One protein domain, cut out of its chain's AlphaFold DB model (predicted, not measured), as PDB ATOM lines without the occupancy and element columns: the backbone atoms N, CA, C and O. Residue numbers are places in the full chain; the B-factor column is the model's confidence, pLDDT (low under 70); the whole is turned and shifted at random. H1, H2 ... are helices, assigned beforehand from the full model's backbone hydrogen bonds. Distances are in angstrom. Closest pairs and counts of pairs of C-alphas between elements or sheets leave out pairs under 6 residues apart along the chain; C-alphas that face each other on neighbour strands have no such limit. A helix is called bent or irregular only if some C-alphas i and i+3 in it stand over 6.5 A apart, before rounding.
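This is residues 6 to 85 and 135 to 208 of the 208 residues of an uncharacterized protein of Desulfobacteraceae bacterium 4572_123 (UniProt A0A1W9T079). A body of six helices, H1 to H6, together with the first part of the last helix H7, sends out one long arm: residues 195 to 208, of which 195 to 206 belong to H7, stick out free. In the middle of the body are the short helices H1 and H3; H2 folds back on H3 as a hairpin, while H4 and H6 run side by side at the end away from the tip of H7. The printed part has 154 residues with seven named helices, H1 to H7 in order along the chain, and no named strand; the class is all helix. The whole is loose, with a radius of gyration of the C-alphas of 18.5 A, and spans 63 by 45 by 26 A.

H7, residues 180 to 206, touches H1, residues 6 to 15, with its residues 182 to 186 alone; the closest C-alphas, of Leu 14 and Ile 183, are 6.2 A apart, at a steep tilt of 46 degrees. H7 also touches H2, residues 25 to 40, at a shallow tilt of 30 degrees, opposite ways, closest at the C-alphas of Leu 36 and Ser 180, 6.3 A. H2 and H3, residues 47 to 54, form a helical hairpin at 22 degrees, with C-alphas 31 and 53 closest at 5.3 A. H3 touches H1 at a shallow tilt of 31 degrees, the same way, C-alphas 13 and 54 being closest at 6.3 A. H4, residues 63 to 82, touches H3 with residues 63 to 67 alone, about perpendicular at 85 degrees; C-alphas 48 and 63 are closest at 6.3 A. H6, residues 142 to 159, touches H4 at a shallow tilt of 12 degrees, the same way; C-alphas 71 and 151 are closest at 4.4 A. H5, residues 136 to 139, touches H1, C-alphas 7 and 136 being closest at 5.0 A. The helix packing is mostly aligned, but only just, with 4 of 6 pairs at a shallow tilt. Every O i to N i+4 pair is within hydrogen-bond range in H1, H2, H4 and H7; in H3 it is 3 of 4, in H6 10 of 14, and H5 is too short for such a pair.

H7 is 39.9 A long and ends at C-alpha 206 (81.110, 33.049, -35.221). H4 measures 28.5 A, H6 23.7 A and H2 22.5 A. H6 is irregular, with C-alphas 151 and 154 7.7 A apart, and has a kink of 67 degrees near residue 151. H1 begins at C-alpha 6 (33.443, 28.621, -22.728).

The C-alphas farthest apart, of Asp 164 and Lys 208, are 64.3 A apart. Residues 86 to 134 are not printed, and C-alphas 85 and 135 are 31.6 A apart across the cut. The link from H6 to H7 is long, 20 residues. Residues 190 to 208 have pLDDT under 70.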
ATOM      1  N   ARG A   6      33.463  27.246 -23.236       98.19
ATOM      2  CA  ARG A   6      33.443  28.621 -22.728       98.19
ATOM      3  C   ARG A   6      34.749  28.956 -22.015       98.19
ATOM      4  O   ARG A   6      35.385  29.963 -22.328       98.19
ATOM      5  N   ASP A   7      35.228  28.066 -21.144       97.06
ATOM      6  CA  ASP A   7      36.542  28.209 -20.499       97.06
ATOM      7  C   ASP A   7      37.691  28.130 -21.507       97.06
ATOM      8  O   ASP A   7      38.702  28.841 -21.393       97.06
ATOM      9  N   ALA A   8      37.558  27.254 -22.505       96.56
ATOM     10  CA  ALA A   8      38.519  27.145 -23.591       96.56
ATOM     11  C   ALA A   8      38.588  28.447 -24.405       96.56
ATOM     12  O   ALA A   8      39.695  28.900 -24.707       96.56
ATOM     13  N   ALA A   9      37.451  29.081 -24.703       97.31
ATOM     14  CA  ALA A   9      37.395  30.351 -25.422       97.31
ATOM     15  C   ALA A   9      38.110  31.478 -24.659       97.31
ATOM     16  O   ALA A   9      39.002  32.120 -25.223       97.31
ATOM     17  N   VAL A  10      37.817  31.659 -23.364       97.56
ATOM     18  CA  VAL A  10      38.517  32.640 -22.509       97.56
ATOM     19  C   VAL A  10      40.019  32.369 -22.487       97.56
ATOM     20  O   VAL A  10      40.831  33.270 -22.709       97.56
ATOM     21  N   SER A  11      40.404  31.106 -22.293       95.12
ATOM     22  CA  SER A  11      41.815  30.713 -22.260       95.12
ATOM     23  C   SER A  11      42.529  31.023 -23.579       95.12
ATOM     24  O   SER A  11      43.639  31.554 -23.560       95.12
ATOM     25  N   ARG A  12      41.907  30.731 -24.731       95.12
ATOM     26  CA  ARG A  12      42.472  31.038 -26.059       95.12
ATOM     27  C   ARG A  12      42.628  32.540 -26.276       95.12
ATOM     28  O   ARG A  12      43.678  32.963 -26.758       95.12
ATOM     29  N   MET A  13      41.619  33.329 -25.903       96.44
ATOM     30  CA  MET A  13      41.639  34.790 -26.023       96.44
ATOM     31  C   MET A  13      42.813  35.392 -25.233       96.44
ATOM     32  O   MET A  13      43.612  36.144 -25.794       96.44
ATOM     33  N   LEU A  14      43.003  34.973 -23.977       95.81
ATOM     34  CA  LEU A  14      44.114  35.431 -23.134       95.81
ATOM     35  C   LEU A  14      45.481  34.938 -23.635       95.81
ATOM     36  O   LEU A  14      46.475  35.663 -23.582       95.81
ATOM     37  N   TYR A  15      45.547  33.715 -24.167       94.06
ATOM     38  CA  TYR A  15      46.792  33.115 -24.654       94.06
ATOM     39  C   TYR A  15      47.255  33.653 -26.016       94.06
ATOM     40  O   TYR A  15      48.364  33.345 -26.463       94.06
ATOM     41  N   ARG A  16      46.451  34.483 -26.692       92.88
ATOM     42  CA  ARG A  16      46.695  34.971 -28.061       92.88
ATOM     43  C   ARG A  16      48.106  35.524 -28.302       92.88
ATOM     44  O   ARG A  16      48.643  35.408 -29.410       92.88
ATOM     45  N   TRP A  17      48.712  36.122 -27.282       93.31
ATOM     46  CA  TRP A  17      49.998  36.818 -27.367       93.31
ATOM     47  C   TRP A  17      51.198  35.970 -26.923       93.31
ATOM     48  O   TRP A  17      52.302  36.482 -26.775       93.31
ATOM     49  N   HIS A  18      51.039  34.650 -26.784       89.25
ATOM     50  CA  HIS A  18      52.102  33.743 -26.327       89.25
ATOM     51  C   HIS A  18      53.344  33.643 -27.238       89.25
ATOM     52  O   HIS A  18      54.379  33.107 -26.811       89.25
ATOM     53  N   LYS A  19      53.229  34.099 -28.497       87.69
ATOM     54  CA  LYS A  19      54.329  34.251 -29.471       87.69
ATOM     55  C   LYS A  19      54.824  35.704 -29.584       87.69
ATOM     56  O   LYS A  19      55.648  35.995 -30.445       87.69
ATOM     57  N   GLY A  20      54.340  36.599 -28.725       88.62
ATOM     58  CA  GLY A  20      54.617  38.032 -28.758       88.62
ATOM     59  C   GLY A  20      53.728  38.798 -29.742       88.62
ATOM     60  O   GLY A  20      52.872  38.232 -30.423       88.62
ATOM     61  N   HIS A  21      53.951  40.110 -29.816       91.38
ATOM     62  CA  HIS A  21      53.172  41.059 -30.624       91.38
ATOM     63  C   HIS A  21      54.010  41.734 -31.729       91.38
ATOM     64  O   HIS A  21      53.694  42.838 -32.182       91.38
ATOM     65  N   LYS A  22      55.112  41.104 -32.169       88.50
ATOM     66  CA  LYS A  22      55.948  41.640 -33.258       88.50
ATOM     67  C   LYS A  22      55.099  41.802 -34.526       88.50
ATOM     68  O   LYS A  22      54.429  40.863 -34.945       88.50
ATOM     69  N   GLY A  23      55.099  43.007 -35.101       88.56
ATOM     70  CA  GLY A  23      54.261  43.365 -36.256       88.56
ATOM     71  C   GLY A  23      52.773  43.584 -35.943       88.56
ATOM     72  O   GLY A  23      52.002  43.854 -36.855       88.56
ATOM     73  N   LYS A  24      52.352  43.475 -34.675       92.81
ATOM     74  CA  LYS A  24      50.951  43.596 -34.229       92.81
ATOM     75  C   LYS A  24      50.815  44.439 -32.952       92.81
ATOM     76  O   LYS A  24      49.934  44.188 -32.137       92.81
ATOM     77  N   LYS A  25      51.704  45.423 -32.757       93.94
ATOM     78  CA  LYS A  25      51.772  46.236 -31.529       93.94
ATOM     79  C   LYS A  25      50.457  46.973 -31.244       93.94
ATOM     80  O   LYS A  25      49.904  46.798 -30.168       93.94
ATOM     81  N   ASN A  26      49.912  47.678 -32.234       96.19
ATOM     82  CA  ASN A  26      48.659  48.424 -32.070       96.19
ATOM     83  C   ASN A  26      47.481  47.498 -31.704       96.19
ATOM     84  O   ASN A  26      46.666  47.839 -30.856       96.19
ATOM     85  N   GLN A  27      47.428  46.297 -32.298       96.81
ATOM     86  CA  GLN A  27      46.410  45.294 -31.971       96.81
ATOM     87  C   GLN A  27      46.542  44.821 -30.522       96.81
ATOM     88  O   GLN A  27      45.548  44.697 -29.812       96.81
ATOM     89  N   TYR A  28      47.775  44.541 -30.095       96.75
ATOM     90  CA  TYR A  28      48.079  44.120 -28.733       96.75
ATOM     91  C   TYR A  28      47.677  45.181 -27.710       96.75
ATOM     92  O   TYR A  28      47.000  44.850 -26.742       96.75
ATOM     93  N   GLU A  29      48.043  46.442 -27.942       97.44
ATOM     94  CA  GLU A  29      47.715  47.555 -27.047       97.44
ATOM     95  C   GLU A  29      46.202  47.775 -26.961       97.44
ATOM     96  O   GLU A  29      45.669  47.879 -25.859       97.44
ATOM     97  N   ALA A  30      45.496  47.751 -28.096       98.19
ATOM     98  CA  ALA A  30      44.039  47.870 -28.124       98.19
ATOM     99  C   ALA A  30      43.349  46.709 -27.388       98.19
ATOM    100  O   ALA A  30      42.467  46.930 -26.560       98.19
ATOM    101  N   HIS A  31      43.783  45.470 -27.637       98.19
ATOM    102  CA  HIS A  31      43.257  44.294 -26.947       98.19
ATOM    103  C   HIS A  31      43.521  44.349 -25.435       98.19
ATOM    104  O   HIS A  31      42.606  44.135 -24.643       98.19
ATOM    105  N   LEU A  32      44.751  44.666 -25.017       98.38
ATOM    106  CA  LEU A  32      45.117  44.766 -23.603       98.38
ATOM    107  C   LEU A  32      44.340  45.884 -22.895       98.38
ATOM    108  O   LEU A  32      43.892  45.682 -21.770       98.38
ATOM    109  N   ALA A  33      44.131  47.028 -23.550       98.56
ATOM    110  CA  ALA A  33      43.326  48.117 -23.003       98.56
ATOM    111  C   ALA A  33      41.873  47.686 -22.741       98.56
ATOM    112  O   ALA A  33      41.308  48.032 -21.703       98.56
ATOM    113  N   LEU A  34      41.275  46.891 -23.636       98.62
ATOM    114  CA  LEU A  34      39.934  46.343 -23.421       98.62
ATOM    115  C   LEU A  34      39.900  45.319 -22.282       98.62
ATOM    116  O   LEU A  34      38.969  45.349 -21.479       98.62
ATOM    117  N   VAL A  35      40.919  44.457 -22.175       98.44
ATOM    118  CA  VAL A  35      41.038  43.514 -21.049       98.44
ATOM    119  C   VAL A  35      41.135  44.273 -19.727       98.44
ATOM    120  O   VAL A  35      40.365  43.973 -18.827       98.44
ATOM    121  N   LEU A  36      41.985  45.299 -19.626       98.62
ATOM    122  CA  LEU A  36      42.107  46.140 -18.425       98.62
ATOM    123  C   LEU A  36      40.797  46.868 -18.083       98.62
ATOM    124  O   LEU A  36      40.421  46.978 -16.917       98.62
ATOM    125  N   LYS A  37      40.073  47.354 -19.098       98.62
ATOM    126  CA  LYS A  37      38.761  47.985 -18.905       98.62
ATOM    127  C   LYS A  37      37.751  46.994 -18.320       98.62
ATOM    128  O   LYS A  37      37.063  47.332 -17.358       98.62
ATOM    129  N   LYS A  38      37.684  45.782 -18.881       98.44
ATOM    130  CA  LYS A  38      36.810  44.714 -18.389       98.44
ATOM    131  C   LYS A  38      37.237  44.222 -17.008       98.44
ATOM    132  O   LYS A  38      36.387  44.000 -16.168       98.44
ATOM    133  N   GLU A  39      38.530  44.105 -16.743       98.00
ATOM    134  CA  GLU A  39      39.065  43.714 -15.436       98.00
ATOM    135  C   GLU A  39      38.562  44.642 -14.322       98.00
ATOM    136  O   GLU A  39      38.055  44.181 -13.304       98.00
ATOM    137  N   LYS A  40      38.601  45.959 -14.562       97.94
ATOM    138  CA  LYS A  40      38.086  46.968 -13.624       97.94
ATOM    139  C   LYS A  40      36.559  46.948 -13.486       97.94
ATOM    140  O   LYS A  40      36.031  47.311 -12.440       97.94
ATOM    141  N   ASN A  41      35.847  46.617 -14.560       97.81
ATOM    142  CA  ASN A  41      34.390  46.531 -14.580       97.81
ATOM    143  C   ASN A  41      33.956  45.408 -15.537       97.81
ATOM    144  O   ASN A  41      33.833  45.664 -16.745       97.81
ATOM    145  N   PRO A  42      33.700  44.185 -15.035       97.50
ATOM    146  CA  PRO A  42      33.457  43.030 -15.901       97.50
ATOM    147  C   PRO A  42      32.218  43.137 -16.787       97.50
ATOM    148  O   PRO A  42      32.184  42.524 -17.852       97.50
ATOM    149  N   ALA A  43      31.246  43.977 -16.432       95.44
ATOM    150  CA  ALA A  43      30.073  44.239 -17.262       95.44
ATOM    151  C   ALA A  43      30.334  45.239 -18.410       95.44
ATOM    152  O   ALA A  43      29.503  45.382 -19.302       95.44
ATOM    153  N   SER A  44      31.469  45.952 -18.409       97.00
ATOM    154  CA  SER A  44      31.706  47.094 -19.311       97.00
ATOM    155  C   SER A  44      32.089  46.741 -20.751       97.00
ATOM    156  O   SER A  44      32.023  47.603 -21.630       97.00
ATOM    157  N   VAL A  45      32.548  45.513 -20.989       97.81
ATOM    158  CA  VAL A  45      32.999  45.016 -22.297       97.81
ATOM    159  C   VAL A  45      32.544  43.566 -22.417       97.81
ATOM    160  O   VAL A  45      32.834  42.763 -21.528       97.81
ATOM    161  N   SER A  46      31.839  43.211 -23.490       98.25
ATOM    162  CA  SER A  46      31.456  41.819 -23.744       98.25
ATOM    163  C   SER A  46      32.677  40.964 -24.100       98.25
ATOM    164  O   SER A  46      33.704  41.464 -24.566       98.25
ATOM    165  N   PHE A  47      32.598  39.658 -23.864       98.38
ATOM    166  CA  PHE A  47      33.646  38.727 -24.279       98.38
ATOM    167  C   PHE A  47      33.813  38.724 -25.808       98.38
ATOM    168  O   PHE A  47      34.942  38.765 -26.301       98.38
ATOM    169  N   ALA A  48      32.710  38.783 -26.560       97.94
ATOM    170  CA  ALA A  48      32.728  38.928 -28.012       97.94
ATOM    171  C   ALA A  48      33.527  40.166 -28.452       97.94
ATOM    172  O   ALA A  48      34.338  40.064 -29.373       97.94
ATOM    173  N   GLU A  49      33.376  41.306 -27.763       98.12
ATOM    174  CA  GLU A  49      34.138  42.525 -28.059       98.12
ATOM    175  C   GLU A  49      35.647  42.315 -27.878       98.12
ATOM    176  O   GLU A  49      36.420  42.705 -28.749       98.12
ATOM    177  N   LEU A  50      36.085  41.626 -26.816       98.00
ATOM    178  CA  LEU A  50      37.501  41.264 -26.648       98.00
ATOM    179  C   LEU A  50      38.011  40.413 -27.819       98.00
ATOM    180  O   LEU A  50      39.084  40.671 -28.378       98.00
ATOM    181  N   CYS A  51      37.224  39.422 -28.235       97.44
ATOM    182  CA  CYS A  51      37.574  38.508 -29.320       97.44
ATOM    183  C   CYS A  51      37.732  39.201 -30.681       97.44
ATOM    184  O   CYS A  51      38.576  38.788 -31.483       97.44
ATOM    185  N   ARG A  52      37.016  40.306 -30.931       97.12
ATOM    186  CA  ARG A  52      37.195  41.108 -32.157       97.12
ATOM    187  C   ARG A  52      38.623  41.631 -32.304       97.12
ATOM    188  O   ARG A  52      39.109  41.747 -33.429       97.12
ATOM    189  N   TYR A  53      39.304  41.916 -31.191       97.12
ATOM    190  CA  TYR A  53      40.658  42.481 -31.164       97.12
ATOM    191  C   TYR A  53      41.757  41.427 -31.012       97.12
ATOM    192  O   TYR A  53      42.922  41.728 -31.268       97.12
ATOM    193  N   SER A  54      41.426  40.180 -30.672       92.62
ATOM    194  CA  SER A  54      42.399  39.083 -30.554       92.62
ATOM    195  C   SER A  54      42.521  38.217 -31.820       92.62
ATOM    196  O   SER A  54      43.375  37.333 -31.882       92.62
ATOM    197  N   GLY A  55      41.750  38.502 -32.875       85.06
ATOM    198  CA  GLY A  55      41.772  37.765 -34.144       85.06
ATOM    199  C   GLY A  55      43.141  37.687 -34.851       85.06
ATOM    200  O   GLY A  55      44.056  38.493 -34.637       85.06
ATOM    201  N   HIS A  56      43.312  36.680 -35.715       80.94
ATOM    202  CA  HIS A  56      44.528  36.518 -36.526       80.94
ATOM    203  C   HIS A  56      44.466  37.237 -37.884       80.94
ATOM    204  O   HIS A  56      45.513  37.716 -38.330       80.94
ATOM    205  N   ASN A  57      43.268  37.367 -38.468       77.88
ATOM    206  CA  ASN A  57      43.021  37.858 -39.827       77.88
ATOM    207  C   ASN A  57      42.254  39.192 -39.794       77.88
ATOM    208  O   ASN A  57      41.049  39.227 -40.011       77.88
ATOM    209  N   GLY A  58      42.959  40.280 -39.476       84.06
ATOM    210  CA  GLY A  58      42.359  41.609 -39.302       84.06
ATOM    211  C   GLY A  58      41.841  41.870 -37.883       84.06
ATOM    212  O   GLY A  58      41.612  40.940 -37.106       84.06
ATOM    213  N   TRP A  59      41.735  43.154 -37.529       93.62
ATOM    214  CA  TRP A  59      41.194  43.634 -36.255       93.62
ATOM    215  C   TRP A  59      40.749  45.110 -36.382       93.62
ATOM    216  O   TRP A  59      41.432  45.877 -37.063       93.62
ATOM    217  N   PRO A  60      39.650  45.520 -35.724       95.44
ATOM    218  CA  PRO A  60      38.665  44.650 -35.085       95.44
ATOM    219  C   PRO A  60      37.844  43.872 -36.127       95.44
ATOM    220  O   PRO A  60      37.498  44.401 -37.179       95.44
ATOM    221  N   ARG A  61      37.520  42.610 -35.837       95.19
ATOM    222  CA  ARG A  61      36.609  41.799 -36.670       95.19
ATOM    223  C   ARG A  61      35.145  42.140 -36.401       95.19
ATOM    224  O   ARG A  61      34.850  42.825 -35.419       95.19
ATOM    225  N   SER A  62      34.230  41.670 -37.245       96.31
ATOM    226  CA  SER A  62      32.803  41.689 -36.907       96.31
ATOM    227  C   SER A  62      32.507  40.692 -35.774       96.31
ATOM    228  O   SER A  62      33.282  39.762 -35.538       96.31
ATOM    229  N   ILE A  63      31.408  40.899 -35.044       96.50
ATOM    230  CA  ILE A  63      30.952  39.938 -34.024       96.50
ATOM    231  C   ILE A  63      30.525  38.627 -34.695       96.50
ATOM    232  O   ILE A  63      30.874  37.556 -34.203       96.50
ATOM    233  N   ASP A  64      29.863  38.707 -35.849       96.88
ATOM    234  CA  ASP A  64      29.425  37.532 -36.605       96.88
ATOM    235  C   ASP A  64      30.609  36.646 -36.998       96.88
ATOM    236  O   ASP A  64      30.558  35.437 -36.795       96.88
ATOM    237  N   ASP A  65      31.725  37.232 -37.448       96.38
ATOM    238  CA  ASP A  65      32.941  36.473 -37.762       96.38
ATOM    239  C   ASP A  65      33.535  35.777 -36.531       96.38
ATOM    240  O   ASP A  65      34.113  34.695 -36.647       96.38
ATOM    241  N   VAL A  66      33.453  36.411 -35.357       96.25
ATOM    242  CA  VAL A  66      33.930  35.831 -34.093       96.25
ATOM    243  C   VAL A  66      33.081  34.616 -33.724       96.25
ATOM    244  O   VAL A  66      33.628  33.552 -33.437       96.25
ATOM    245  N   VAL A  67      31.756  34.755 -33.766       97.38
ATOM    246  CA  VAL A  67      30.818  33.674 -33.427       97.38
ATOM    247  C   VAL A  67      30.876  32.551 -34.463       97.38
ATOM    248  O   VAL A  67      30.875  31.379 -34.093       97.38
ATOM    249  N   ALA A  68      30.986  32.884 -35.749       96.81
ATOM    250  CA  ALA A  68      31.119  31.909 -36.825       96.81
ATOM    251  C   ALA A  68      32.403  31.081 -36.687       96.81
ATOM    252  O   ALA A  68      32.375  29.870 -36.895       96.81
ATOM    253  N   GLU A  69      33.522  31.693 -36.288       95.50
ATOM    254  CA  GLU A  69      34.755  30.945 -36.023       95.50
ATOM    255  C   GLU A  69      34.597  29.968 -34.853       95.50
ATOM    256  O   GLU A  69      35.084  28.839 -34.927       95.50
ATOM    257  N   GLU A  70      33.927  30.387 -33.778       97.00
ATOM    258  CA  GLU A  70      33.634  29.511 -32.644       97.00
ATOM    259  C   GLU A  70      32.718  28.351 -33.045       97.00
ATOM    260  O   GLU A  70      33.030  27.202 -32.731       97.00
ATOM    261  N   ARG A  71      31.662  28.623 -33.818       97.81
ATOM    262  CA  ARG A  71      30.776  27.594 -34.376       97.81
ATOM    263  C   ARG A  71      31.562  26.584 -35.210       97.81
ATOM    264  O   ARG A  71      31.581  25.411 -34.873       97.81
ATOM    265  N   VAL A  72      32.317  27.039 -36.213       97.56
ATOM    266  CA  VAL A  72      33.128  26.153 -37.073       97.56
ATOM    267  C   VAL A  72      34.115  25.318 -36.258       97.56
ATOM    268  O   VAL A  72      34.376  24.160 -36.586       97.56
ATOM    269  N   ARG A  73      34.701  25.887 -35.199       96.62
ATOM    270  CA  ARG A  73      35.624  25.152 -34.330       96.62
ATOM    271  C   ARG A  73      34.927  24.000 -33.613       96.62
ATOM    272  O   ARG A  73      35.498  22.911 -33.571       96.62
ATOM    273  N   TYR A  74      33.756  24.244 -33.038       97.75
ATOM    274  CA  TYR A  74      33.046  23.231 -32.264       97.75
ATOM    275  C   TYR A  74      32.232  22.271 -33.124       97.75
ATOM    276  O   TYR A  74      32.137  21.115 -32.734       97.75
ATOM    277  N   ASP A  75      31.793  22.671 -34.316       98.00
ATOM    278  CA  ASP A  75      31.253  21.757 -35.328       98.00
ATOM    279  C   ASP A  75      32.325  20.736 -35.735       98.00
ATOM    280  O   ASP A  75      32.114  19.536 -35.643       98.00
ATOM    281  N   ARG A  76      33.553  21.184 -36.037       97.62
ATOM    282  CA  ARG A  76      34.665  20.263 -36.350       97.62
ATOM    283  C   ARG A  76      35.026  19.332 -35.198       97.62
ATOM    284  O   ARG A  76      35.423  18.196 -35.430       97.62
ATOM    285  N   MET A  77      34.970  19.825 -33.960       96.19
ATOM    286  CA  MET A  77      35.215  18.983 -32.788       96.19
ATOM    287  C   MET A  77      34.076  17.994 -32.556       96.19
ATOM    288  O   MET A  77      34.343  16.867 -32.159       96.19
ATOM    289  N   HIS A  78      32.834  18.411 -32.792       96.69
ATOM    290  CA  HIS A  78      31.666  17.545 -32.759       96.69
ATOM    291  C   HIS A  78      31.814  16.415 -33.781       96.69
ATOM    292  O   HIS A  78      31.775  15.251 -33.397       96.69
ATOM    293  N   ASP A  79      32.089  16.751 -35.042       96.88
ATOM    294  CA  ASP A  79      32.252  15.778 -36.125       96.88
ATOM    295  C   ASP A  79      33.386  14.797 -35.820       96.88
ATOM    296  O   ASP A  79      33.205  13.588 -35.913       96.88
ATOM    297  N   PHE A  80      34.526  15.304 -35.334       95.31
ATOM    298  CA  PHE A  80      35.635  14.456 -34.901       95.31
ATOM    299  C   PHE A  80      35.231  13.468 -33.799       95.31
ATOM    300  O   PHE A  80      35.649  12.317 -33.842       95.31
ATOM    301  N   VAL A  81      34.449  13.897 -32.802       94.00
ATOM    302  CA  VAL A  81      34.021  13.008 -31.709       94.00
ATOM    303  C   VAL A  81      32.996  11.982 -32.186       94.00
ATOM    304  O   VAL A  81      33.061  10.842 -31.742       94.00
ATOM    305  N   MET A  82      32.108  12.345 -33.114       94.38
ATOM    306  CA  MET A  82      31.162  11.406 -33.733       94.38
ATOM    307  C   MET A  82      31.853  10.289 -34.527       94.38
ATOM    308  O   MET A  82      31.278   9.217 -34.697       94.38
ATOM    309  N   GLU A  83      33.068  10.530 -35.019       95.06
ATOM    310  CA  GLU A  83      33.880   9.539 -35.735       95.06
ATOM    311  C   GLU A  83      34.686   8.615 -34.801       95.06
ATOM    312  O   GLU A  83      35.295   7.649 -35.269       95.06
ATOM    313  N   LEU A  84      34.723   8.886 -33.490       92.00
ATOM    314  CA  LEU A  84      35.420   8.028 -32.530       92.00
ATOM    315  C   LEU A  84      34.605   6.758 -32.260       92.00
ATOM    316  O   LEU A  84      33.413   6.820 -31.980       92.00
ATOM    317  N   GLY A  85      35.268   5.601 -32.315       88.12
ATOM    318  CA  GLY A  85      34.675   4.330 -31.895       88.12
ATOM    319  C   GLY A  85      34.607   4.172 -30.372       88.12
ATOM    320  O   GLY A  85      35.211   4.945 -29.626       88.12
ATOM    321  N   ASP A 135      35.571  29.528 -14.863       94.19
ATOM    322  CA  ASP A 135      36.041  30.919 -14.831       94.19
ATOM    323  C   ASP A 135      35.325  31.752 -15.905       94.19
ATOM    324  O   ASP A 135      35.134  32.946 -15.719       94.19
ATOM    325  N   TRP A 136      34.846  31.133 -16.994       97.62
ATOM    326  CA  TRP A 136      34.038  31.791 -18.031       97.62
ATOM    327  C   TRP A 136      32.849  32.604 -17.491       97.62
ATOM    328  O   TRP A 136      32.507  33.626 -18.091       97.62
ATOM    329  N   ARG A 137      32.274  32.221 -16.342       98.19
ATOM    330  CA  ARG A 137      31.173  32.943 -15.677       98.19
ATOM    331  C   ARG A 137      31.554  34.360 -15.247       98.19
ATOM    332  O   ARG A 137      30.694  35.232 -15.226       98.19
ATOM    333  N   GLN A 138      32.840  34.586 -14.969       97.88
ATOM    334  CA  GLN A 138      33.421  35.892 -14.636       97.88
ATOM    335  C   GLN A 138      33.614  36.781 -15.876       97.88
ATOM    336  O   GLN A 138      33.760  38.002 -15.783       97.88
ATOM    337  N   TRP A 139      33.672  36.165 -17.059       98.25
ATOM    338  CA  TRP A 139      34.043  36.823 -18.310       98.25
ATOM    339  C   TRP A 139      32.850  37.109 -19.211       98.25
ATOM    340  O   TRP A 139      32.870  38.089 -19.955       98.25
ATOM    341  N   PHE A 140      31.833  36.261 -19.199       98.56
ATOM    342  CA  PHE A 140      30.714  36.396 -20.116       98.56
ATOM    343  C   PHE A 140      29.730  37.447 -19.603       98.56
ATOM    344  O   PHE A 140      29.507  37.611 -18.409       98.56
ATOM    345  N   THR A 141      29.147  38.187 -20.535       98.31
ATOM    346  CA  THR A 141      27.983  39.047 -20.304       98.31
ATOM    347  C   THR A 141      26.723  38.350 -20.810       98.31
ATOM    348  O   THR A 141      26.803  37.365 -21.544       98.31
ATOM    349  N   LYS A 142      25.539  38.888 -20.491       97.50
ATOM    350  CA  LYS A 142      24.268  38.366 -21.030       97.50
ATOM    351  C   LYS A 142      24.257  38.332 -22.561       97.50
ATOM    352  O   LYS A 142      23.786  37.369 -23.146       97.50
ATOM    353  N   GLN A 143      24.843  39.343 -23.205       97.31
ATOM    354  CA  GLN A 143      24.982  39.374 -24.661       97.31
ATOM    355  C   GLN A 143      25.832  38.206 -25.181       97.31
ATOM    356  O   GLN A 143      25.515  37.628 -26.215       97.31
ATOM    357  N   ASP A 144      26.901  37.841 -24.472       98.50
ATOM    358  CA  ASP A 144      27.766  36.731 -24.879       98.50
ATOM    359  C   ASP A 144      27.042  35.387 -24.792       98.50
ATOM    360  O   ASP A 144      27.248  34.528 -25.647       98.50
ATOM    361  N   VAL A 145      26.169  35.210 -23.797       98.31
ATOM    362  CA  VAL A 145      25.337  34.005 -23.676       98.31
ATOM    363  C   VAL A 145      24.483  33.824 -24.930       98.31
ATOM    364  O   VAL A 145      24.555  32.771 -25.559       98.31
ATOM    365  N   GLU A 146      23.757  34.864 -25.348       97.88
ATOM    366  CA  GLU A 146      22.905  34.811 -26.545       97.88
ATOM    367  C   GLU A 146      23.703  34.498 -27.820       97.88
ATOM    368  O   GLU A 146      23.256  33.733 -28.674       97.88
ATOM    369  N   LEU A 147      24.914  35.052 -27.940       98.00
ATOM    370  CA  LEU A 147      25.774  34.861 -29.108       98.00
ATOM    371  C   LEU A 147      26.394  33.457 -29.169       98.00
ATOM    372  O   LEU A 147      26.399  32.824 -30.225       98.00
ATOM    373  N   PHE A 148      26.948  32.969 -28.057       98.31
ATOM    374  CA  PHE A 148      27.773  31.758 -28.052       98.31
ATOM    375  C   PHE A 148      27.002  30.480 -27.713       98.31
ATOM    376  O   PHE A 148      27.412  29.407 -28.161       98.31
ATOM    377  N   LYS A 149      25.867  30.556 -27.003       98.00
ATOM    378  CA  LYS A 149      25.019  29.383 -26.724       98.00
ATOM    379  C   LYS A 149      24.674  28.572 -27.979       98.00
ATOM    380  O   LYS A 149      24.949  27.369 -27.987       98.00
ATOM    381  N   PRO A 150      24.173  29.167 -29.079       97.81
ATOM    382  CA  PRO A 150      23.883  28.405 -30.292       97.81
ATOM    383  C   PRO A 150      25.134  27.922 -31.042       97.81
ATOM    384  O   PRO A 150      25.012  27.039 -31.888       97.81
ATOM    385  N   ALA A 151      26.313  28.501 -30.790       97.81
ATOM    386  CA  ALA A 151      27.569  28.085 -31.416       97.81
ATOM    387  C   ALA A 151      28.185  26.852 -30.733       97.81
ATOM    388  O   ALA A 151      28.857  26.070 -31.394       97.81
ATOM    389  N   TYR A 152      27.948  26.665 -29.431       98.38
ATOM    390  CA  TYR A 152      28.505  25.539 -28.669       98.38
ATOM    391  C   TYR A 152      27.539  24.371 -28.477       98.38
ATOM    392  O   TYR A 152      27.988  23.283 -28.120       98.38
ATOM    393  N   LYS A 153      26.236  24.576 -28.726       97.88
ATOM    394  CA  LYS A 153      25.170  23.613 -28.419       97.88
ATOM    395  C   LYS A 153      25.480  22.182 -28.875       97.88
ATOM    396  O   LYS A 153      25.473  21.296 -28.033       97.88
ATOM    397  N   GLY A 154      25.775  21.970 -30.162       97.56
ATOM    398  CA  GLY A 154      25.955  20.618 -30.712       97.56
ATOM    399  C   GLY A 154      27.094  19.852 -30.039       97.56
ATOM    400  O   GLY A 154      26.909  18.740 -29.557       97.56
ATOM    401  N   TYR A 155      28.265  20.479 -29.908       97.75
ATOM    402  CA  TYR A 155      29.392  19.874 -29.197       97.75
ATOM    403  C   TYR A 155      29.102  19.656 -27.705       97.75
ATOM    404  O   TYR A 155      29.458  18.618 -27.156       97.75
ATOM    405  N   MET A 156      28.472  20.621 -27.026       98.06
ATOM    406  CA  MET A 156      28.151  20.481 -25.602       98.06
ATOM    407  C   MET A 156      27.190  19.321 -25.343       98.06
ATOM    408  O   MET A 156      27.412  18.569 -24.398       98.06
ATOM    409  N   GLU A 157      26.186  19.156 -26.202       97.50
ATOM    410  CA  GLU A 157      25.222  18.057 -26.151       97.50
ATOM    411  C   GLU A 157      25.930  16.710 -26.313       97.50
ATOM    412  O   GLU A 157      25.811  15.849 -25.445       97.50
ATOM    413  N   LEU A 158      26.767  16.577 -27.349       96.25
ATOM    414  CA  LEU A 158      27.520  15.351 -27.630       96.25
ATOM    415  C   LEU A 158      28.443  14.930 -26.475       96.25
ATOM    416  O   LEU A 158      28.574  13.750 -26.166       96.25
ATOM    417  N   ILE A 159      29.089  15.891 -25.819       95.69
ATOM    418  CA  ILE A 159      30.022  15.637 -24.709       95.69
ATOM    419  C   ILE A 159      29.294  15.464 -23.362       95.69
ATOM    420  O   ILE A 159      29.914  15.121 -22.345       95.69
ATOM    421  N   GLY A 160      27.984  15.712 -23.316       95.88
ATOM    422  CA  GLY A 160      27.182  15.665 -22.096       95.88
ATOM    423  C   GLY A 160      27.536  16.785 -21.118       95.88
ATOM    424  O   GLY A 160      27.725  16.532 -19.927       95.88
ATOM    425  N   TYR A 161      27.749  18.005 -21.613       97.00
ATOM    426  CA  TYR A 161      27.722  19.213 -20.785       97.00
ATOM    427  C   TYR A 161      26.271  19.677 -20.598       97.00
ATOM    428  O   TYR A 161      25.442  19.494 -21.486       97.00
ATOM    429  N   ASP A 162      25.973  20.300 -19.458       96.38
ATOM    430  CA  ASP A 162      24.652  20.880 -19.198       96.38
ATOM    431  C   ASP A 162      24.387  22.052 -20.163       96.38
ATOM    432  O   ASP A 162      25.149  23.023 -20.222       96.38
ATOM    433  N   LEU A 163      23.323  21.933 -20.962       97.00
ATOM    434  CA  LEU A 163      22.940  22.919 -21.977       97.00
ATOM    435  C   LEU A 163      22.186  24.120 -21.395       97.00
ATOM    436  O   LEU A 163      22.116  25.173 -22.049       97.00
ATOM    437  N   ASP A 164      21.639  23.980 -20.192       96.00
ATOM    438  CA  ASP A 164      20.865  25.006 -19.501       96.00
ATOM    439  C   ASP A 164      21.715  25.807 -18.520       96.00
ATOM    440  O   ASP A 164      21.411  26.974 -18.256       96.00
ATOM    441  N   ASP A 165      22.841  25.250 -18.079       96.81
ATOM    442  CA  ASP A 165      23.820  25.950 -17.258       96.81
ATOM    443  C   ASP A 165      24.501  27.092 -18.028       96.81
ATOM    444  O   ASP A 165      25.571  26.931 -18.600       96.81
ATOM    445  N   TRP A 166      23.895  28.276 -18.015       97.56
ATOM    446  CA  TRP A 166      24.468  29.528 -18.527       97.56
ATOM    447  C   TRP A 166      24.500  30.629 -17.462       97.56
ATOM    448  O   TRP A 166      24.577  31.817 -17.781       97.56
ATOM    449  N   ALA A 167      24.441  30.232 -16.189       97.38
ATOM    450  CA  ALA A 167      24.480  31.150 -15.062       97.38
ATOM    451  C   ALA A 167      25.801  31.936 -15.046       97.38
ATOM    452  O   ALA A 167      26.890  31.363 -15.010       97.38
ATOM    453  N   LEU A 168      25.705  33.259 -15.088       97.50
ATOM    454  CA  LEU A 168      26.854  34.143 -14.921       97.50
ATOM    455  C   LEU A 168      27.109  34.372 -13.432       97.50
ATOM    456  O   LEU A 168      26.197  34.211 -12.621       97.50
ATOM    457  N   ASP A 169      28.334  34.754 -13.080       96.44
ATOM    458  CA  ASP A 169      28.622  35.169 -11.709       96.44
ATOM    459  C   ASP A 169      27.867  36.476 -11.408       96.44
ATOM    460  O   ASP A 169      27.840  37.389 -12.239       96.44
ATOM    461  N   GLU A 170      27.215  36.555 -10.249       94.56
ATOM    462  CA  GLU A 170      26.467  37.749  -9.835       94.56
ATOM    463  C   GLU A 170      27.397  38.925  -9.528       94.56
ATOM    464  O   GLU A 170      27.035  40.082  -9.754       94.56
ATOM    465  N   ASN A 171      28.603  38.635  -9.039       95.75
ATOM    466  CA  ASN A 171      29.603  39.615  -8.645       95.75
ATOM    467  C   ASN A 171      30.926  39.284  -9.333       95.75
ATOM    468  O   ASN A 171      31.872  38.845  -8.674       95.75
ATOM    469  N   PRO A 172      31.008  39.482 -10.661       96.94
ATOM    470  CA  PRO A 172      32.122  38.958 -11.406       96.94
ATOM    471  C   PRO A 172      33.443  39.613 -10.994       96.94
ATOM    472  O   PRO A 172      33.527  40.836 -10.863       96.94
ATOM    473  N   VAL A 173      34.493  38.805 -10.837       96.62
ATOM    474  CA  VAL A 173      35.857  39.252 -10.530       96.62
ATOM    475  C   VAL A 173      36.829  38.653 -11.537       96.62
ATOM    476  O   VAL A 173      36.977  37.437 -11.657       96.62
ATOM    477  N   ILE A 174      37.538  39.527 -12.249       96.50
ATOM    478  CA  ILE A 174      38.614  39.139 -13.160       96.50
ATOM    479  C   ILE A 174      39.940  39.458 -12.476       96.50
ATOM    480  O   ILE A 174      40.299  40.615 -12.284       96.50
ATOM    481  N   GLU A 175      40.671  38.416 -12.093       95.25
ATOM    482  CA  GLU A 175      41.931  38.563 -11.364       95.25
ATOM    483  C   GLU A 175      43.067  38.982 -12.317       95.25
ATOM    484  O   GLU A 175      43.307  38.285 -13.316       95.25
ATOM    485  N   PRO A 176      43.810  40.069 -12.025       95.75
ATOM    486  CA  PRO A 176      44.874  40.569 -12.900       95.75
ATOM    487  C   PRO A 176      45.956  39.519 -13.188       95.75
ATOM    488  O   PRO A 176      46.389  39.367 -14.335       95.75
ATOM    489  N   GLU A 177      46.348  38.745 -12.166       94.50
ATOM    490  CA  GLU A 177      47.357  37.675 -12.250       94.50
ATOM    491  C   GLU A 177      47.049  36.679 -13.373       94.50
ATOM    492  O   GLU A 177      47.945  36.250 -14.103       94.50
ATOM    493  N   TYR A 178      45.766  36.368 -13.559       93.62
ATOM    494  CA  TYR A 178      45.276  35.417 -14.546       93.62
ATOM    495  C   TYR A 178      44.648  36.095 -15.766       93.62
ATOM    496  O   TYR A 178      43.932  35.436 -16.522       93.62
ATOM    497  N   SER A 179      44.883  37.388 -15.981       94.75
ATOM    498  CA  SER A 179      44.315  38.140 -17.102       94.75
ATOM    499  C   SER A 179      45.327  39.118 -17.709       94.75
ATOM    500  O   SER A 179      46.134  38.708 -18.549       94.75
ATOM    501  N   SER A 180      45.318  40.395 -17.327       96.44
ATOM    502  CA  SER A 180      46.187  41.427 -17.903       96.44
ATOM    503  C   SER A 180      47.671  41.168 -17.629       96.44
ATOM    504  O   SER A 180      48.476  41.177 -18.568       96.44
ATOM    505  N   VAL A 181      48.035  40.841 -16.385       95.56
ATOM    506  CA  VAL A 181      49.416  40.507 -15.988       95.56
ATOM    507  C   VAL A 181      49.885  39.255 -16.726       95.56
ATOM    508  O   VAL A 181      51.015  39.194 -17.217       95.56
ATOM    509  N   TYR A 182      48.998  38.272 -16.893       94.06
ATOM    510  CA  TYR A 182      49.276  37.082 -17.690       94.06
ATOM    511  C   TYR A 182      49.594  37.421 -19.158       94.06
ATOM    512  O   TYR A 182      50.631  36.994 -19.677       94.06
ATOM    513  N   ILE A 183      48.763  38.235 -19.821       94.50
ATOM    514  CA  ILE A 183      48.979  38.688 -21.211       94.50
ATOM    515  C   ILE A 183      50.318  39.429 -21.363       94.50
ATOM    516  O   ILE A 183      51.067  39.181 -22.320       94.50
ATOM    517  N   GLN A 184      50.631  40.323 -20.425       93.50
ATOM    518  CA  GLN A 184      51.885  41.079 -20.416       93.50
ATOM    519  C   GLN A 184      53.089  40.139 -20.275       93.50
ATOM    520  O   GLN A 184      54.022  40.190 -21.080       93.50
ATOM    521  N   ASN A 185      53.032  39.202 -19.326       90.44
ATOM    522  CA  ASN A 185      54.089  38.220 -19.091       90.44
ATOM    523  C   ASN A 185      54.322  37.296 -20.293       90.44
ATOM    524  O   ASN A 185      55.472  36.980 -20.617       90.44
ATOM    525  N   LEU A 186      53.257  36.867 -20.978       87.50
ATOM    526  CA  LEU A 186      53.358  36.082 -22.212       87.50
ATOM    527  C   LEU A 186      54.148  36.821 -23.296       87.50
ATOM    528  O   LEU A 186      55.001  36.224 -23.960       87.50
ATOM    529  N   SER A 187      53.870  38.112 -23.448       78.12
ATOM    530  CA  SER A 187      54.474  38.959 -24.473       78.12
ATOM    531  C   SER A 187      55.948  39.237 -24.184       78.12
ATOM    532  O   SER A 187      56.790  39.053 -25.068       78.12
ATOM    533  N   SER A 188      56.279  39.576 -22.937       77.19
ATOM    534  CA  SER A 188      57.660  39.817 -22.497       77.19
ATOM    535  C   SER A 188      58.534  38.572 -22.660       77.19
ATOM    536  O   SER A 188      59.607  38.639 -23.260       77.19
ATOM    537  N   LYS A 189      58.046  37.396 -22.235       73.88
ATOM    538  CA  LYS A 189      58.778  36.121 -22.385       73.88
ATOM    539  C   LYS A 189      59.020  35.750 -23.851       73.88
ATOM    540  O   LYS A 189      60.049  35.163 -24.182       73.88
ATOM    541  N   ALA A 190      58.092  36.081 -24.748       68.75
ATOM    542  CA  ALA A 190      58.283  35.853 -26.176       68.75
ATOM    543  C   ALA A 190      59.388  36.743 -26.767       68.75
ATOM    544  O   ALA A 190      60.185  36.256 -27.568       68.75
ATOM    545  N   ALA A 191      59.476  38.009 -26.345       63.53
ATOM    546  CA  ALA A 191      60.544  38.913 -26.765       63.53
ATOM    547  C   ALA A 191      61.928  38.411 -26.314       63.53
ATOM    548  O   ALA A 191      62.839  38.326 -27.140       63.53
ATOM    549  N   SER A 192      62.064  37.973 -25.057       63.53
ATOM    550  CA  SER A 192      63.318  37.408 -24.528       63.53
ATOM    551  C   SER A 192      63.770  36.158 -25.293       63.53
ATOM    552  O   SER A 192      64.937  36.043 -25.658       63.53
ATOM    553  N   ASN A 193      62.840  35.254 -25.622       61.50
ATOM    554  CA  ASN A 193      63.146  34.038 -26.384       61.50
ATOM    555  C   ASN A 193      63.608  34.318 -27.824       61.50
ATOM    556  O   ASN A 193      64.399  33.551 -28.372       61.50
ATOM    557  N   ILE A 194      63.112  35.385 -28.458       62.78
ATOM    558  CA  ILE A 194      63.564  35.801 -29.795       62.78
ATOM    559  C   ILE A 194      65.002  36.325 -29.735       62.78
ATOM    560  O   ILE A 194      65.805  35.971 -30.595       62.78
ATOM    561  N   ILE A 195      65.331  37.128 -28.717       60.91
ATOM    562  CA  ILE A 195      66.680  37.675 -28.517       60.91
ATOM    563  C   ILE A 195      67.682  36.546 -28.261       60.91
ATOM    564  O   ILE A 195      68.700  36.484 -28.945       60.91
ATOM    565  N   LEU A 196      67.360  35.616 -27.356       61.91
ATOM    566  CA  LEU A 196      68.209  34.457 -27.053       61.91
ATOM    567  C   LEU A 196      68.507  33.624 -28.304       61.91
ATOM    568  O   LEU A 196      69.665  33.378 -28.617       61.91
ATOM    569  N   ARG A 197      67.483  33.280 -29.097       63.53
ATOM    570  CA  ARG A 197      67.678  32.524 -30.347       63.53
ATOM    571  C   ARG A 197      68.516  33.274 -31.379       63.53
ATOM    572  O   ARG A 197      69.255  32.652 -32.138       63.53
ATOM    573  N   PHE A 198      68.381  34.596 -31.441       62.72
ATOM    574  CA  PHE A 198      69.185  35.420 -32.336       62.72
ATOM    575  C   PHE A 198      70.654  35.444 -31.896       62.72
ATOM    576  O   PHE A 198      71.533  35.222 -32.727       62.72
ATOM    577  N   MET A 199      70.916  35.618 -30.598       63.31
ATOM    578  CA  MET A 199      72.265  35.545 -30.030       63.31
ATOM    579  C   MET A 199      72.898  34.165 -30.245       63.31
ATOM    580  O   MET A 199      74.018  34.102 -30.742       63.31
ATOM    581  N   ASP A 200      72.164  33.077 -29.999       63.69
ATOM    582  CA  ASP A 200      72.640  31.710 -30.257       63.69
ATOM    583  C   ASP A 200      73.005  31.504 -31.733       63.69
ATOM    584  O   ASP A 200      74.051  30.938 -32.049       63.69
ATOM    585  N   SER A 201      72.183  32.015 -32.658       62.53
ATOM    586  CA  SER A 201      72.454  31.915 -34.100       62.53
ATOM    587  C   SER A 201      73.695  32.698 -34.540       62.53
ATOM    588  O   SER A 201      74.389  32.293 -35.474       62.53
ATOM    589  N   ILE A 202      73.990  33.808 -33.861       68.88
ATOM    590  CA  ILE A 202      75.188  34.615 -34.094       68.88
ATOM    591  C   ILE A 202      76.415  33.897 -33.534       68.88
ATOM    592  O   ILE A 202      77.404  33.756 -34.248       68.88
ATOM    593  N   VAL A 203      76.342  33.393 -32.301       67.62
ATOM    594  CA  VAL A 203      77.431  32.639 -31.665       67.62
ATOM    595  C   VAL A 203      77.780  31.397 -32.490       67.62
ATOM    596  O   VAL A 203      78.950  31.175 -32.785       67.62
ATOM    597  N   GLN A 204      76.786  30.641 -32.968       62.06
ATOM    598  CA  GLN A 204      77.011  29.491 -33.856       62.06
ATOM    599  C   GLN A 204      77.628  29.865 -35.210       62.06
ATOM    600  O   GLN A 204      78.328  29.048 -35.804       62.06
ATOM    601  N   ARG A 205      77.371  31.077 -35.717       63.94
ATOM    602  CA  ARG A 205      77.992  31.583 -36.951       63.94
ATOM    603  C   ARG A 205      79.411  32.102 -36.743       63.94
ATOM    604  O   ARG A 205      80.176  32.048 -37.692       63.94
ATOM    605  N   MET A 206      79.748  32.606 -35.554       62.12
ATOM    606  CA  MET A 206      81.110  33.049 -35.221       62.12
ATOM    607  C   MET A 206      82.024  31.899 -34.778       62.12
ATOM    608  O   MET A 206      83.239  32.020 -34.860       62.12
ATOM    609  N   ALA A 207      81.452  30.790 -34.301       61.62
ATOM    610  CA  ALA A 207      82.182  29.577 -33.931       61.62
ATOM    611  C   ALA A 207      82.474  28.638 -35.126       61.62
ATOM    612  O   ALA A 207      82.885  27.497 -34.918       61.62
ATOM    613  N   LYS A 208      82.230  29.097 -36.359       47.19
ATOM    614  CA  LYS A 208      82.493  28.401 -37.623       47.19
ATOM    615  C   LYS A 208      83.500  29.197 -38.440       47.19
ATOM    616  O   LYS A 208      84.322  28.541 -39.108       47.19
TER     617      LYS A 208